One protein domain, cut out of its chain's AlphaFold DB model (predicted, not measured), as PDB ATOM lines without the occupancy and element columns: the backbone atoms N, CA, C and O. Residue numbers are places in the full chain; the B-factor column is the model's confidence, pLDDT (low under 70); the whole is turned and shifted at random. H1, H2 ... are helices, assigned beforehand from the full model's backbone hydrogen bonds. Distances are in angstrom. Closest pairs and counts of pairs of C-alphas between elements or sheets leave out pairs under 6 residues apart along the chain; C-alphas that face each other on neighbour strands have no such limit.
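What this domain is: This is residues 261 to 352 of the 355 residues of an uncharacterized protein of alpha proteobacterium IMCC14465 (UniProt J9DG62). The longest helix, H2, runs through the middle, H3 folds back beside it as a helical hairpin, and H4 crosses this pair nearly at right angles. H1 and H5 are near each other at one end of the longest axis, and the long stretch 269 to 289 leads from H1 round to the beginning of H2. You have 92 printed residues with five named helices, in the order H1, H2, H3, H4, H5, and no named strand: the class is all helix. The whole is compact, with a radius of gyration of the C-alphas of 13.0 A and spans of 40 by 29 by 21 A.

Where its parts are: Find C-alpha 290 at (-18.008, -12.144, -39.158); from there H2, residues 290 to 305, runs 22.2 A to C-alpha 305 at (-25.292, -32.968, -42.012). Read on to H3, residues 310 to 323, 19.8 A long, and then to H4, residues 334 to 347, 19.7 A long. Go back to the first printed residue for H1, residues 261 to 268, which is 10.7 A long. Look last for H5, residues 349 to 352, 5.8 A long, ending with C-alpha 352 at (-16.945, -34.867, -47.310).

How they stand to each other: Start from H2, which touches H3: their closest C-alphas, of Ala 304 and Gly 313, are 4.8 A apart. These two helices form a hairpin, running opposite ways at a steep tilt of 42 degrees. Residues 311 to 314 of H3 only just touch residues 334 to 337 of H4, with 3 pairs of C-alphas within 8 A. The closest there are those of Phe 314 and Leu 337, 6.6 A apart, and the helices are about perpendicular at 84 degrees. H4 is also about perpendicular to H2, at 86 degrees; the two are close but not clearly touching, and the closest C-alphas, of Leu 301 and Val 344, are 7.7 A apart. Turn to H1, which is close but not clearly touching H2, with the closest C-alphas, of His 261 and Leu 302, 7.5 A apart. H1 and H5 only just touch, with 3 pairs of C-alphas within 8 A; the closest are those of Tyr 266 and Pro 350, 7.1 A apart. H1 is apart from H3 and H4. In H1, H2, H3 and H4 you will find every O i to N i+4 pair within hydrogen-bond range; H5 is too short for such a pair, but its one O i to N i+3 pair is within range.

The domain as a whole: Compare Gly 270 with Pro 329: their C-alphas are the two farthest apart, at 40.3 A. The printed part has no cut. The link from H1 to H2, with 21 residues, is long; those from H2 to H3 and from H4 to H5 are tight. In the B-factor column of this model, the mean pLDDT of the printed part is 94.6, and no printed residue is under 70.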
ATOM      1  N   HIS A 261     -21.758 -31.013 -33.034       90.31
ATOM      2  CA  HIS A 261     -22.009 -31.915 -34.171       90.31
ATOM      3  C   HIS A 261     -20.755 -32.150 -35.021       90.31
ATOM      4  O   HIS A 261     -20.517 -33.276 -35.445       90.31
ATOM      5  N   LEU A 262     -19.942 -31.109 -35.230       92.75
ATOM      6  CA  LEU A 262     -18.674 -31.220 -35.949       92.75
ATOM      7  C   LEU A 262     -17.690 -32.078 -35.147       92.75
ATOM      8  O   LEU A 262     -17.117 -33.022 -35.683       92.75
ATOM      9  N   MET A 263     -17.564 -31.796 -33.848       94.44
ATOM     10  CA  MET A 263     -16.651 -32.522 -32.962       94.44
ATOM     11  C   MET A 263     -17.006 -34.006 -32.853       94.44
ATOM     12  O   MET A 263     -16.115 -34.847 -32.834       94.44
ATOM     13  N   LEU A 264     -18.295 -34.354 -32.859       92.69
ATOM     14  CA  LEU A 264     -18.735 -35.749 -32.884       92.69
ATOM     15  C   LEU A 264     -18.314 -36.471 -34.172       92.69
ATOM     16  O   LEU A 264     -17.959 -37.646 -34.106       92.69
ATOM     17  N   VAL A 265     -18.327 -35.795 -35.327       93.38
ATOM     18  CA  VAL A 265     -17.848 -36.384 -36.591       93.38
ATOM     19  C   VAL A 265     -16.335 -36.591 -36.547       93.38
ATOM     20  O   VAL A 265     -15.878 -37.694 -36.837       93.38
ATOM     21  N   TYR A 266     -15.568 -35.584 -36.118       94.88
ATOM     22  CA  TYR A 266     -14.113 -35.704 -35.952       94.88
ATOM     23  C   TYR A 266     -13.752 -36.843 -34.995       94.88
ATOM     24  O   TYR A 266     -12.999 -37.744 -35.358       94.88
ATOM     25  N   SER A 267     -14.383 -36.876 -33.820       94.50
ATOM     26  CA  SER A 267     -14.165 -37.916 -32.815       94.50
ATOM     27  C   SER A 267     -14.516 -39.312 -33.335       94.50
ATOM     28  O   SER A 267     -13.764 -40.258 -33.107       94.50
ATOM     29  N   LYS A 268     -15.608 -39.454 -34.100       93.75
ATOM     30  CA  LYS A 268     -15.984 -40.729 -34.733       93.75
ATOM     31  C   LYS A 268     -14.915 -41.234 -35.711       93.75
ATOM     32  O   LYS A 268     -14.779 -42.443 -35.879       93.75
ATOM     33  N   LEU A 269     -14.175 -40.326 -36.341       94.62
ATOM     34  CA  LEU A 269     -13.063 -40.636 -37.240       94.62
ATOM     35  C   LEU A 269     -11.717 -40.779 -36.507       94.62
ATOM     36  O   LEU A 269     -10.702 -41.012 -37.155       94.62
ATOM     37  N   GLY A 270     -11.690 -40.646 -35.174       95.88
ATOM     38  CA  GLY A 270     -10.455 -40.662 -34.385       95.88
ATOM     39  C   GLY A 270      -9.577 -39.426 -34.598       95.88
ATOM     40  O   GLY A 270      -8.369 -39.498 -34.392       95.88
ATOM     41  N   LEU A 271     -10.169 -38.314 -35.041       95.44
ATOM     42  CA  LEU A 271      -9.485 -37.057 -35.325       95.44
ATOM     43  C   LEU A 271      -9.786 -36.009 -34.252       95.44
ATOM     44  O   LEU A 271     -10.871 -35.982 -33.668       95.44
ATOM     45  N   GLU A 272      -8.845 -35.091 -34.068       93.69
ATOM     46  CA  GLU A 272      -9.020 -33.881 -33.267       93.69
ATOM     47  C   GLU A 272      -9.143 -32.663 -34.189       93.69
ATOM     48  O   GLU A 272      -8.526 -32.605 -35.254       93.69
ATOM     49  N   TYR A 273      -9.973 -31.694 -33.799       93.44
ATOM     50  CA  TYR A 273     -10.108 -30.440 -34.533       93.44
ATOM     51  C   TYR A 273      -9.045 -29.430 -34.078       93.44
ATOM     52  O   TYR A 273      -8.881 -29.206 -32.878       93.44
ATOM     53  N   ASP A 274      -8.355 -28.795 -35.030       91.69
ATOM     54  CA  ASP A 274      -7.415 -27.703 -34.751       91.69
ATOM     55  C   ASP A 274      -8.183 -26.388 -34.530       91.69
ATOM     56  O   ASP A 274      -8.692 -25.778 -35.471       91.69
ATOM     57  N   TRP A 275      -8.254 -25.944 -33.274       92.00
ATOM     58  CA  TRP A 275      -8.997 -24.755 -32.838       92.00
ATOM     59  C   TRP A 275      -8.323 -23.413 -33.173       92.00
ATOM     60  O   TRP A 275      -8.730 -22.378 -32.645       92.00
ATOM     61  N   LYS A 276      -7.297 -23.394 -34.036       92.06
ATOM     62  CA  LYS A 276      -6.700 -22.140 -34.537       92.06
ATOM     63  C   LYS A 276      -7.695 -21.249 -35.270       92.06
ATOM     64  O   LYS A 276      -7.541 -20.031 -35.253       92.06
ATOM     65  N   GLU A 277      -8.687 -21.849 -35.916       90.75
ATOM     66  CA  GLU A 277      -9.759 -21.131 -36.590       90.75
ATOM     67  C   GLU A 277     -11.116 -21.520 -36.016       90.75
ATOM     68  O   GLU A 277     -11.317 -22.623 -35.504       90.75
ATOM     69  N   ASP A 278     -12.080 -20.615 -36.152       94.19
ATOM     70  CA  ASP A 278     -13.454 -20.923 -35.806       94.19
ATOM     71  C   ASP A 278     -14.041 -21.981 -36.774       94.19
ATOM     72  O   ASP A 278     -13.942 -21.816 -37.998       94.19
ATOM     73  N   PRO A 279     -14.697 -23.043 -36.263       95.12
ATOM     74  CA  PRO A 279     -15.201 -24.153 -37.073       95.12
ATOM     75  C   PRO A 279     -16.396 -23.826 -37.968       95.12
ATOM     76  O   PRO A 279     -16.759 -24.635 -38.811       95.12
ATOM     77  N   TYR A 280     -17.065 -22.692 -37.781       96.25
ATOM     78  CA  TYR A 280     -18.201 -22.302 -38.617       96.25
ATOM     79  C   TYR A 280     -17.912 -21.065 -39.463       96.25
ATOM     80  O   TYR A 280     -18.657 -20.789 -40.400       96.25
ATOM     81  N   HIS A 281     -16.849 -20.318 -39.170       96.38
ATOM     82  CA  HIS A 281     -16.507 -19.128 -39.934       96.38
ATOM     83  C   HIS A 281     -15.929 -19.478 -41.310       96.38
ATOM     84  O   HIS A 281     -14.874 -20.109 -41.433       96.38
ATOM     85  N   ILE A 282     -16.639 -19.044 -42.354       95.75
ATOM     86  CA  ILE A 282     -16.207 -19.081 -43.752       95.75
ATOM     87  C   ILE A 282     -16.644 -17.760 -44.402       95.75
ATOM     88  O   ILE A 282     -17.853 -17.515 -44.446       95.75
ATOM     89  N   PRO A 283     -15.717 -16.962 -44.967       96.12
ATOM     90  CA  PRO A 283     -16.048 -15.674 -45.571       96.12
ATOM     91  C   PRO A 283     -17.055 -15.741 -46.732       96.12
ATOM     92  O   PRO A 283     -16.968 -16.609 -47.622       96.12
ATOM     93  N   ILE A 284     -17.982 -14.780 -46.762       96.44
ATOM     94  CA  ILE A 284     -19.052 -14.621 -47.752       96.44
ATOM     95  C   ILE A 284     -19.038 -13.186 -48.284       96.44
ATOM     96  O   ILE A 284     -19.409 -12.250 -47.595       96.44
ATOM     97  N   GLU A 285     -18.722 -13.024 -49.570       94.75
ATOM     98  CA  GLU A 285     -18.479 -11.725 -50.228       94.75
ATOM     99  C   GLU A 285     -19.564 -10.648 -50.041       94.75
ATOM    100  O   GLU A 285     -19.274  -9.463 -50.156       94.75
ATOM    101  N   PHE A 286     -20.822 -11.039 -49.822       94.75
ATOM    102  CA  PHE A 286     -21.947 -10.108 -49.666       94.75
ATOM    103  C   PHE A 286     -22.393  -9.907 -48.207       94.75
ATOM    104  O   PHE A 286     -23.417  -9.260 -47.985       94.75
ATOM    105  N   ILE A 287     -21.659 -10.458 -47.238       95.06
ATOM    106  CA  ILE A 287     -21.903 -10.326 -45.798       95.06
ATOM    107  C   ILE A 287     -20.694  -9.617 -45.183       95.06
ATOM    108  O   ILE A 287     -19.562 -10.015 -45.403       95.06
ATOM    109  N   ASN A 288     -20.936  -8.555 -44.412       91.56
ATOM    110  CA  ASN A 288     -19.869  -7.712 -43.849       91.56
ATOM    111  C   ASN A 288     -19.674  -7.918 -42.336       91.56
ATOM    112  O   ASN A 288     -19.010  -7.115 -41.685       91.56
ATOM    113  N   SER A 289     -20.297  -8.948 -41.764       95.06
ATOM    114  CA  SER A 289     -20.245  -9.271 -40.339       95.06
ATOM    115  C   SER A 289     -19.734 -10.693 -40.160       95.06
ATOM    116  O   SER A 289     -20.394 -11.641 -40.578       95.06
ATOM    117  N   GLU A 290     -18.586 -10.839 -39.500       95.12
ATOM    118  CA  GLU A 290     -18.008 -12.144 -39.158       95.12
ATOM    119  C   GLU A 290     -18.975 -12.992 -38.315       95.12
ATOM    120  O   GLU A 290     -19.084 -14.203 -38.510       95.12
ATOM    121  N   GLU A 291     -19.750 -12.359 -37.428       95.44
ATOM    122  CA  GLU A 291     -20.776 -13.037 -36.630       95.44
ATOM    123  C   GLU A 291     -21.891 -13.619 -37.514       95.44
ATOM    124  O   GLU A 291     -22.322 -14.757 -37.308       95.44
ATOM    125  N   GLU A 292     -22.327 -12.872 -38.530       96.38
ATOM    126  CA  GLU A 292     -23.358 -13.323 -39.467       96.38
ATOM    127  C   GLU A 292     -22.816 -14.392 -40.429       96.38
ATOM    128  O   GLU A 292     -23.490 -15.394 -40.668       96.38
ATOM    129  N   GLU A 293     -21.576 -14.258 -40.910       96.94
ATOM    130  CA  GLU A 293     -20.888 -15.295 -41.694       96.94
ATOM    131  C   GLU A 293     -20.768 -16.606 -40.910       96.94
ATOM    132  O   GLU A 293     -21.096 -17.682 -41.420       96.94
ATOM    133  N   ARG A 294     -20.341 -16.515 -39.646       96.81
ATOM    134  CA  ARG A 294     -20.262 -17.648 -38.724       96.81
ATOM    135  C   ARG A 294     -21.634 -18.279 -38.498       96.81
ATOM    136  O   ARG A 294     -21.743 -19.508 -38.464       96.81
ATOM    137  N   LEU A 295     -22.683 -17.472 -38.344       96.38
ATOM    138  CA  LEU A 295     -24.048 -17.970 -38.186       96.38
ATOM    139  C   LEU A 295     -24.527 -18.697 -39.451       96.38
ATOM    140  O   LEU A 295     -25.061 -19.803 -39.339       96.38
ATOM    141  N   VAL A 296     -24.275 -18.141 -40.641       97.44
ATOM    142  CA  VAL A 296     -24.567 -18.799 -41.926       97.44
ATOM    143  C   VAL A 296     -23.839 -20.137 -42.025       97.44
ATOM    144  O   VAL A 296     -24.480 -21.146 -42.323       97.44
ATOM    145  N   GLY A 297     -22.539 -20.179 -41.726       96.94
ATOM    146  CA  GLY A 297     -21.755 -21.413 -41.769       96.94
ATOM    147  C   GLY A 297     -22.273 -22.473 -40.801       96.94
ATOM    148  O   GLY A 297     -22.433 -23.634 -41.182       96.94
ATOM    149  N   LYS A 298     -22.652 -22.071 -39.583       96.44
ATOM    150  CA  LYS A 298     -23.260 -22.960 -38.587       96.44
ATOM    151  C   LYS A 298     -24.586 -23.540 -39.076       96.44
ATOM    152  O   LYS A 298     -24.766 -24.756 -39.050       96.44
ATOM    153  N   LEU A 299     -25.519 -22.692 -39.509       96.75
ATOM    154  CA  LEU A 299     -26.843 -23.123 -39.971       96.75
ATOM    155  C   LEU A 299     -26.739 -23.992 -41.234       96.75
ATOM    156  O   LEU A 299     -27.409 -25.023 -41.339       96.75
ATOM    157  N   PHE A 300     -25.852 -23.631 -42.164       97.00
ATOM    158  CA  PHE A 300     -25.585 -24.418 -43.362       97.00
ATOM    159  C   PHE A 300     -25.031 -25.803 -43.018       97.00
ATOM    160  O   PHE A 300     -25.573 -26.806 -43.475       97.00
ATOM    161  N   LEU A 301     -23.994 -25.879 -42.177       95.56
ATOM    162  CA  LEU A 301     -23.371 -27.155 -41.836       95.56
ATOM    163  C   LEU A 301     -24.347 -28.086 -41.110       95.56
ATOM    164  O   LEU A 301     -24.455 -29.264 -41.446       95.56
ATOM    165  N   LEU A 302     -25.095 -27.558 -40.137       94.19
ATOM    166  CA  LEU A 302     -26.067 -28.346 -39.376       94.19
ATOM    167  C   LEU A 302     -27.215 -28.855 -40.252       94.19
ATOM    168  O   LEU A 302     -27.692 -29.969 -40.040       94.19
ATOM    169  N   THR A 303     -27.666 -28.075 -41.234       94.94
ATOM    170  CA  THR A 303     -28.705 -28.531 -42.167       94.94
ATOM    171  C   THR A 303     -28.167 -29.535 -43.180       94.94
ATOM    172  O   THR A 303     -28.852 -30.521 -43.448       94.94
ATOM    173  N   ALA A 304     -26.946 -29.342 -43.685       94.12
ATOM    174  CA  ALA A 304     -26.290 -30.266 -44.607       94.12
ATOM    175  C   ALA A 304     -26.058 -31.649 -43.972       94.12
ATOM    176  O   ALA A 304     -26.507 -32.643 -44.534       94.12
ATOM    177  N   LEU A 305     -25.512 -31.710 -42.750       92.19
ATOM    178  CA  LEU A 305     -25.292 -32.968 -42.012       92.19
ATOM    179  C   LEU A 305     -26.579 -33.771 -41.749       92.19
ATOM    180  O   LEU A 305     -26.532 -34.982 -41.546       92.19
ATOM    181  N   ASN A 306     -27.736 -33.104 -41.699       89.31
ATOM    182  CA  ASN A 306     -29.032 -33.743 -41.451       89.31
ATOM    183  C   ASN A 306     -29.828 -34.020 -42.741       89.31
ATOM    184  O   ASN A 306     -30.929 -34.584 -42.683       89.31
ATOM    185  N   ALA A 307     -29.325 -33.595 -43.899       92.62
ATOM    186  CA  ALA A 307     -30.025 -33.706 -45.167       92.62
ATOM    187  C   ALA A 307     -29.861 -35.096 -45.791       92.62
ATOM    188  O   ALA A 307     -28.833 -35.748 -45.665       92.62
ATOM    189  N   LYS A 308     -30.884 -35.549 -46.528       89.81
ATOM    190  CA  LYS A 308     -30.795 -36.799 -47.309       89.81
ATOM    191  C   LYS A 308     -30.141 -36.594 -48.673       89.81
ATOM    192  O   LYS A 308     -29.644 -37.540 -49.269       89.81
ATOM    193  N   THR A 309     -30.251 -35.380 -49.200       93.25
ATOM    194  CA  THR A 309     -29.715 -34.965 -50.501       93.25
ATOM    195  C   THR A 309     -29.287 -33.506 -50.436       93.25
ATOM    196  O   THR A 309     -29.894 -32.720 -49.697       93.25
ATOM    197  N   LYS A 310     -28.335 -33.109 -51.289       92.56
ATOM    198  CA  LYS A 310     -27.863 -31.720 -51.403       92.56
ATOM    199  C   LYS A 310     -29.010 -30.726 -51.599       92.56
ATOM    200  O   LYS A 310     -29.086 -29.724 -50.899       92.56
ATOM    201  N   GLN A 311     -29.969 -31.037 -52.474       94.25
ATOM    202  CA  GLN A 311     -31.115 -30.157 -52.738       94.25
ATOM    203  C   GLN A 311     -32.003 -29.979 -51.498       94.25
ATOM    204  O   GLN A 311     -32.470 -28.871 -51.224       94.25
ATOM    205  N   SER A 312     -32.229 -31.050 -50.727       94.94
ATOM    206  CA  SER A 312     -32.987 -30.953 -49.474       94.94
ATOM    207  C   SER A 312     -32.239 -30.143 -48.410       94.94
ATOM    208  O   SER A 312     -32.868 -29.334 -47.729       94.94
ATOM    209  N   GLY A 313     -30.909 -30.282 -48.336       95.44
ATOM    210  CA  GLY A 313     -30.048 -29.507 -47.442       95.44
ATOM    211  C   GLY A 313     -30.036 -28.026 -47.792       95.44
ATOM    212  O   GLY A 313     -30.270 -27.193 -46.927       95.44
ATOM    213  N   PHE A 314     -29.895 -27.676 -49.072       96.69
ATOM    214  CA  PHE A 314     -29.934 -26.282 -49.529       96.69
ATOM    215  C   PHE A 314     -31.282 -25.619 -49.251       96.69
ATOM    216  O   PHE A 314     -31.338 -24.466 -48.822       96.69
ATOM    217  N   LYS A 315     -32.381 -26.349 -49.461       96.06
ATOM    218  CA  LYS A 315     -33.718 -25.862 -49.111       96.06
ATOM    219  C   LYS A 315     -33.857 -25.639 -47.602       96.06
ATOM    220  O   LYS A 315     -34.409 -24.616 -47.208       96.06
ATOM    221  N   ALA A 316     -33.359 -26.565 -46.781       95.94
ATOM    222  CA  ALA A 316     -33.382 -26.438 -45.326       95.94
ATOM    223  C   ALA A 316     -32.525 -25.256 -44.844       95.94
ATOM    224  O   ALA A 316     -33.028 -24.426 -44.096       95.94
ATOM    225  N   ALA A 317     -31.298 -25.110 -45.354       96.56
ATOM    226  CA  ALA A 317     -30.405 -23.996 -45.039       96.56
ATOM    227  C   ALA A 317     -31.069 -22.637 -45.305       96.56
ATOM    228  O   ALA A 317     -31.073 -21.772 -44.441       96.56
ATOM    229  N   ARG A 318     -31.717 -22.462 -46.467       96.25
ATOM    230  CA  ARG A 318     -32.465 -21.226 -46.776       96.25
ATOM    231  C   ARG A 318     -33.606 -20.947 -45.799       96.25
ATOM    232  O   ARG A 318     -33.856 -19.784 -45.488       96.25
ATOM    233  N   SER A 319     -34.321 -21.991 -45.376       94.88
ATOM    234  CA  SER A 319     -35.386 -21.855 -44.378       94.88
ATOM    235  C   SER A 319     -34.799 -21.355 -43.063       94.88
ATOM    236  O   SER A 319     -35.237 -20.325 -42.573       94.88
ATOM    237  N   GLU A 320     -33.739 -22.004 -42.573       95.38
ATOM    238  CA  GLU A 320     -33.049 -21.609 -41.342       95.38
ATOM    239  C   GLU A 320     -32.489 -20.186 -41.427       95.38
ATOM    240  O   GLU A 320     -32.617 -19.418 -40.479       95.38
ATOM    241  N   PHE A 321     -31.917 -19.781 -42.565       95.88
ATOM    242  CA  PHE A 321     -31.467 -18.399 -42.764       95.88
ATOM    243  C   PHE A 321     -32.626 -17.408 -42.628       95.88
ATOM    244  O   PHE A 321     -32.491 -16.389 -41.960       95.88
ATOM    245  N   THR A 322     -33.780 -17.731 -43.214       92.19
ATOM    246  CA  THR A 322     -34.980 -16.889 -43.126       92.19
ATOM    247  C   THR A 322     -35.504 -16.814 -41.692       92.19
ATOM    248  O   THR A 322     -35.836 -15.725 -41.227       92.19
ATOM    249  N   ASP A 323     -35.530 -17.945 -40.983       90.12
ATOM    250  CA  ASP A 323     -35.990 -18.047 -39.592       90.12
ATOM    251  C   ASP A 323     -35.061 -17.314 -38.605       90.12
ATOM    252  O   ASP A 323     -35.497 -16.921 -37.525       90.12
ATOM    253  N   ASN A 324     -33.799 -17.090 -38.987       90.56
ATOM    254  CA  ASN A 324     -32.808 -16.318 -38.231       90.56
ATOM    255  C   ASN A 324     -32.600 -14.894 -38.792       90.56
ATOM    256  O   ASN A 324     -31.582 -14.271 -38.511       90.56
ATOM    257  N   ASP A 325     -33.545 -14.382 -39.590       91.25
ATOM    258  CA  ASP A 325     -33.532 -13.028 -40.167       91.25
ATOM    259  C   ASP A 325     -32.317 -12.687 -41.060       91.25
ATOM    260  O   ASP A 325     -32.064 -11.520 -41.361       91.25
ATOM    261  N   ILE A 326     -31.629 -13.696 -41.598       93.44
ATOM    262  CA  ILE A 326     -30.529 -13.541 -42.561       93.44
ATOM    263  C   ILE A 326     -31.127 -13.325 -43.958       93.44
ATOM    264  O   ILE A 326     -31.487 -14.267 -44.676       93.44
ATOM    265  N   ARG A 327     -31.268 -12.058 -44.363       88.88
ATOM    266  CA  ARG A 327     -32.032 -11.664 -45.561       88.88
ATOM    267  C   ARG A 327     -31.146 -11.081 -46.656       88.88
ATOM    268  O   ARG A 327     -30.966  -9.873 -46.758       88.88
ATOM    269  N   TYR A 328     -30.723 -11.947 -47.575       92.56
ATOM    270  CA  TYR A 328     -30.034 -11.566 -48.814       92.56
ATOM    271  C   TYR A 328     -30.799 -12.075 -50.047       92.56
ATOM    272  O   TYR A 328     -30.473 -13.140 -50.592       92.56
ATOM    273  N   PRO A 329     -31.851 -11.356 -50.490       88.75
ATOM    274  CA  PRO A 329     -32.716 -11.797 -51.579       88.75
ATOM    275  C   PRO A 329     -31.926 -12.158 -52.839       88.75
ATOM    276  O   PRO A 329     -31.111 -11.380 -53.332       88.75
ATOM    277  N   GLY A 330     -32.147 -13.369 -53.351       90.94
ATOM    278  CA  GLY A 330     -31.500 -13.860 -54.569       90.94
ATOM    279  C   GLY A 330     -30.006 -14.189 -54.450       90.94
ATOM    280  O   GLY A 330     -29.423 -14.615 -55.443       90.94
ATOM    281  N   LYS A 331     -29.370 -14.039 -53.278       95.31
ATOM    282  CA  LYS A 331     -27.935 -14.342 -53.107       95.31
ATOM    283  C   LYS A 331     -27.669 -15.816 -52.796       95.31
ATOM    284  O   LYS A 331     -26.790 -16.418 -53.410       95.31
ATOM    285  N   PHE A 332     -28.483 -16.441 -51.941       96.00
ATOM    286  CA  PHE A 332     -28.364 -17.862 -51.571       96.00
ATOM    287  C   PHE A 332     -28.912 -18.831 -52.640       96.00
ATOM    288  O   PHE A 332     -29.740 -19.699 -52.358       96.00
ATOM    289  N   THR A 333     -28.480 -18.688 -53.895       96.38
ATOM    290  CA  THR A 333     -28.846 -19.587 -55.009       96.38
ATOM    291  C   THR A 333     -28.267 -20.996 -54.832       96.38
ATOM    292  O   THR A 333     -27.356 -21.195 -54.032       96.38
ATOM    293  N   ASP A 334     -28.766 -21.994 -55.574       96.25
ATOM    294  CA  ASP A 334     -28.192 -23.354 -55.530       96.25
ATOM    295  C   ASP A 334     -26.720 -23.335 -55.963       96.25
ATOM    296  O   ASP A 334     -25.890 -24.010 -55.365       96.25
ATOM    297  N   LYS A 335     -26.375 -22.489 -56.946       97.31
ATOM    298  CA  LYS A 335     -24.991 -22.275 -57.387       97.31
ATOM    299  C   LYS A 335     -24.110 -21.754 -56.250       97.31
ATOM    300  O   LYS A 335     -23.015 -22.271 -56.047       97.31
ATOM    301  N   PHE A 336     -24.586 -20.752 -55.505       97.44
ATOM    302  CA  PHE A 336     -23.861 -20.234 -54.346       97.44
ATOM    303  C   PHE A 336     -23.676 -21.315 -53.279       97.44
ATOM    304  O   PHE A 336     -22.551 -21.549 -52.854       97.44
ATOM    305  N   LEU A 337     -24.753 -22.002 -52.882       97.50
ATOM    306  CA  LEU A 337     -24.701 -23.013 -51.822       97.50
ATOM    307  C   LEU A 337     -23.845 -24.222 -52.209       97.50
ATOM    308  O   LEU A 337     -23.180 -24.789 -51.353       97.50
ATOM    309  N   ASN A 338     -23.785 -24.571 -53.494       97.44
ATOM    310  CA  ASN A 338     -22.872 -25.598 -53.984       97.44
ATOM    311  C   ASN A 338     -21.403 -25.157 -53.892       97.44
ATOM    312  O   ASN A 338     -20.555 -25.922 -53.446       97.44
ATOM    313  N   ASN A 339     -21.094 -23.911 -54.256       97.38
ATOM    314  CA  ASN A 339     -19.745 -23.371 -54.072       97.38
ATOM    315  C   ASN A 339     -19.380 -23.257 -52.585       97.38
ATOM    316  O   ASN A 339     -18.246 -23.532 -52.202       97.38
ATOM    317  N   TYR A 340     -20.340 -22.870 -51.746       97.56
ATOM    318  CA  TYR A 340     -20.164 -22.779 -50.301       97.56
ATOM    319  C   TYR A 340     -19.954 -24.160 -49.668       97.56
ATOM    320  O   TYR A 340     -19.068 -24.305 -48.835       97.56
ATOM    321  N   LEU A 341     -20.666 -25.193 -50.133       97.25
ATOM    322  CA  LEU A 341     -20.430 -26.585 -49.743       97.25
ATOM    323  C   LEU A 341     -18.981 -27.011 -50.011       97.25
ATOM    324  O   LEU A 341     -18.347 -27.590 -49.138       97.25
ATOM    325  N   ASN A 342     -18.425 -26.665 -51.174       96.94
ATOM    326  CA  ASN A 342     -17.022 -26.960 -51.470       96.94
ATOM    327  C   ASN A 342     -16.066 -26.215 -50.522       96.94
ATOM    328  O   ASN A 342     -15.073 -26.788 -50.087       96.94
ATOM    329  N   LYS A 343     -16.366 -24.960 -50.154       97.19
ATOM    330  CA  LYS A 343     -15.584 -24.229 -49.137       97.19
ATOM    331  C   LYS A 343     -15.646 -24.919 -47.770       97.19
ATOM    332  O   LYS A 343     -14.623 -25.024 -47.103       97.19
ATOM    333  N   VAL A 344     -16.824 -25.410 -47.379       95.81
ATOM    334  CA  VAL A 344     -17.027 -26.181 -46.142       95.81
ATOM    335  C   VAL A 344     -16.202 -27.467 -46.156       95.81
ATOM    336  O   VAL A 344     -15.500 -27.731 -45.186       95.81
ATOM    337  N   ILE A 345     -16.239 -28.231 -47.251       96.00
ATOM    338  CA  ILE A 345     -15.446 -29.460 -47.410       96.00
ATOM    339  C   ILE A 345     -13.949 -29.142 -47.377       96.00
ATOM    340  O   ILE A 345     -13.200 -29.826 -46.697       96.00
ATOM    341  N   ASN A 346     -13.498 -28.065 -48.021       95.81
ATOM    342  CA  ASN A 346     -12.087 -27.672 -47.973       95.81
ATOM    343  C   ASN A 346     -11.627 -27.290 -46.558       95.81
ATOM    344  O   ASN A 346     -10.501 -27.604 -46.181       95.81
ATOM    345  N   LYS A 347     -12.483 -26.621 -45.773       94.88
ATOM    346  CA  LYS A 347     -12.193 -26.286 -44.369       94.88
ATOM    347  C   LYS A 347     -12.270 -27.517 -43.459       94.88
ATOM    348  O   LYS A 347     -11.521 -27.618 -42.491       94.88
ATOM    349  N   HIS A 348     -13.151 -28.464 -43.778       95.12
ATOM    350  CA  HIS A 348     -13.332 -29.704 -43.034       95.12
ATOM    351  C   HIS A 348     -13.300 -30.934 -43.954       95.12
ATOM    352  O   HIS A 348     -14.336 -31.583 -44.123       95.12
ATOM    353  N   PRO A 349     -12.127 -31.319 -44.494       94.56
ATOM    354  CA  PRO A 349     -12.026 -32.469 -45.395       94.56
ATOM    355  C   PRO A 349     -12.636 -33.767 -44.836       94.56
ATOM    356  O   PRO A 349     -13.318 -34.463 -45.587       94.56
ATOM    357  N   PRO A 350     -12.528 -34.076 -43.521       93.19
ATOM    358  CA  PRO A 350     -13.152 -35.272 -42.944       93.19
ATOM    359  C   PRO A 350     -14.685 -35.338 -43.052       93.19
ATOM    360  O   PRO A 350     -15.273 -36.378 -42.764       93.19
ATOM    361  N   LEU A 351     -15.357 -34.238 -43.410       92.31
ATOM    362  CA  LEU A 351     -16.816 -34.178 -43.509       92.31
ATOM    363  C   LEU A 351     -17.354 -34.495 -44.905       92.31
ATOM    364  O   LEU A 351     -18.568 -34.603 -45.041       92.31
ATOM    365  N   GLU A 352     -16.504 -34.660 -45.922       93.25
ATOM    366  CA  GLU A 352     -16.945 -34.867 -47.310       93.25
ATOM    367  C   GLU A 352     -17.930 -36.037 -47.462       93.25
ATOM    368  O   GLU A 352     -18.941 -35.907 -48.143       93.25
TER     369      GLU A 352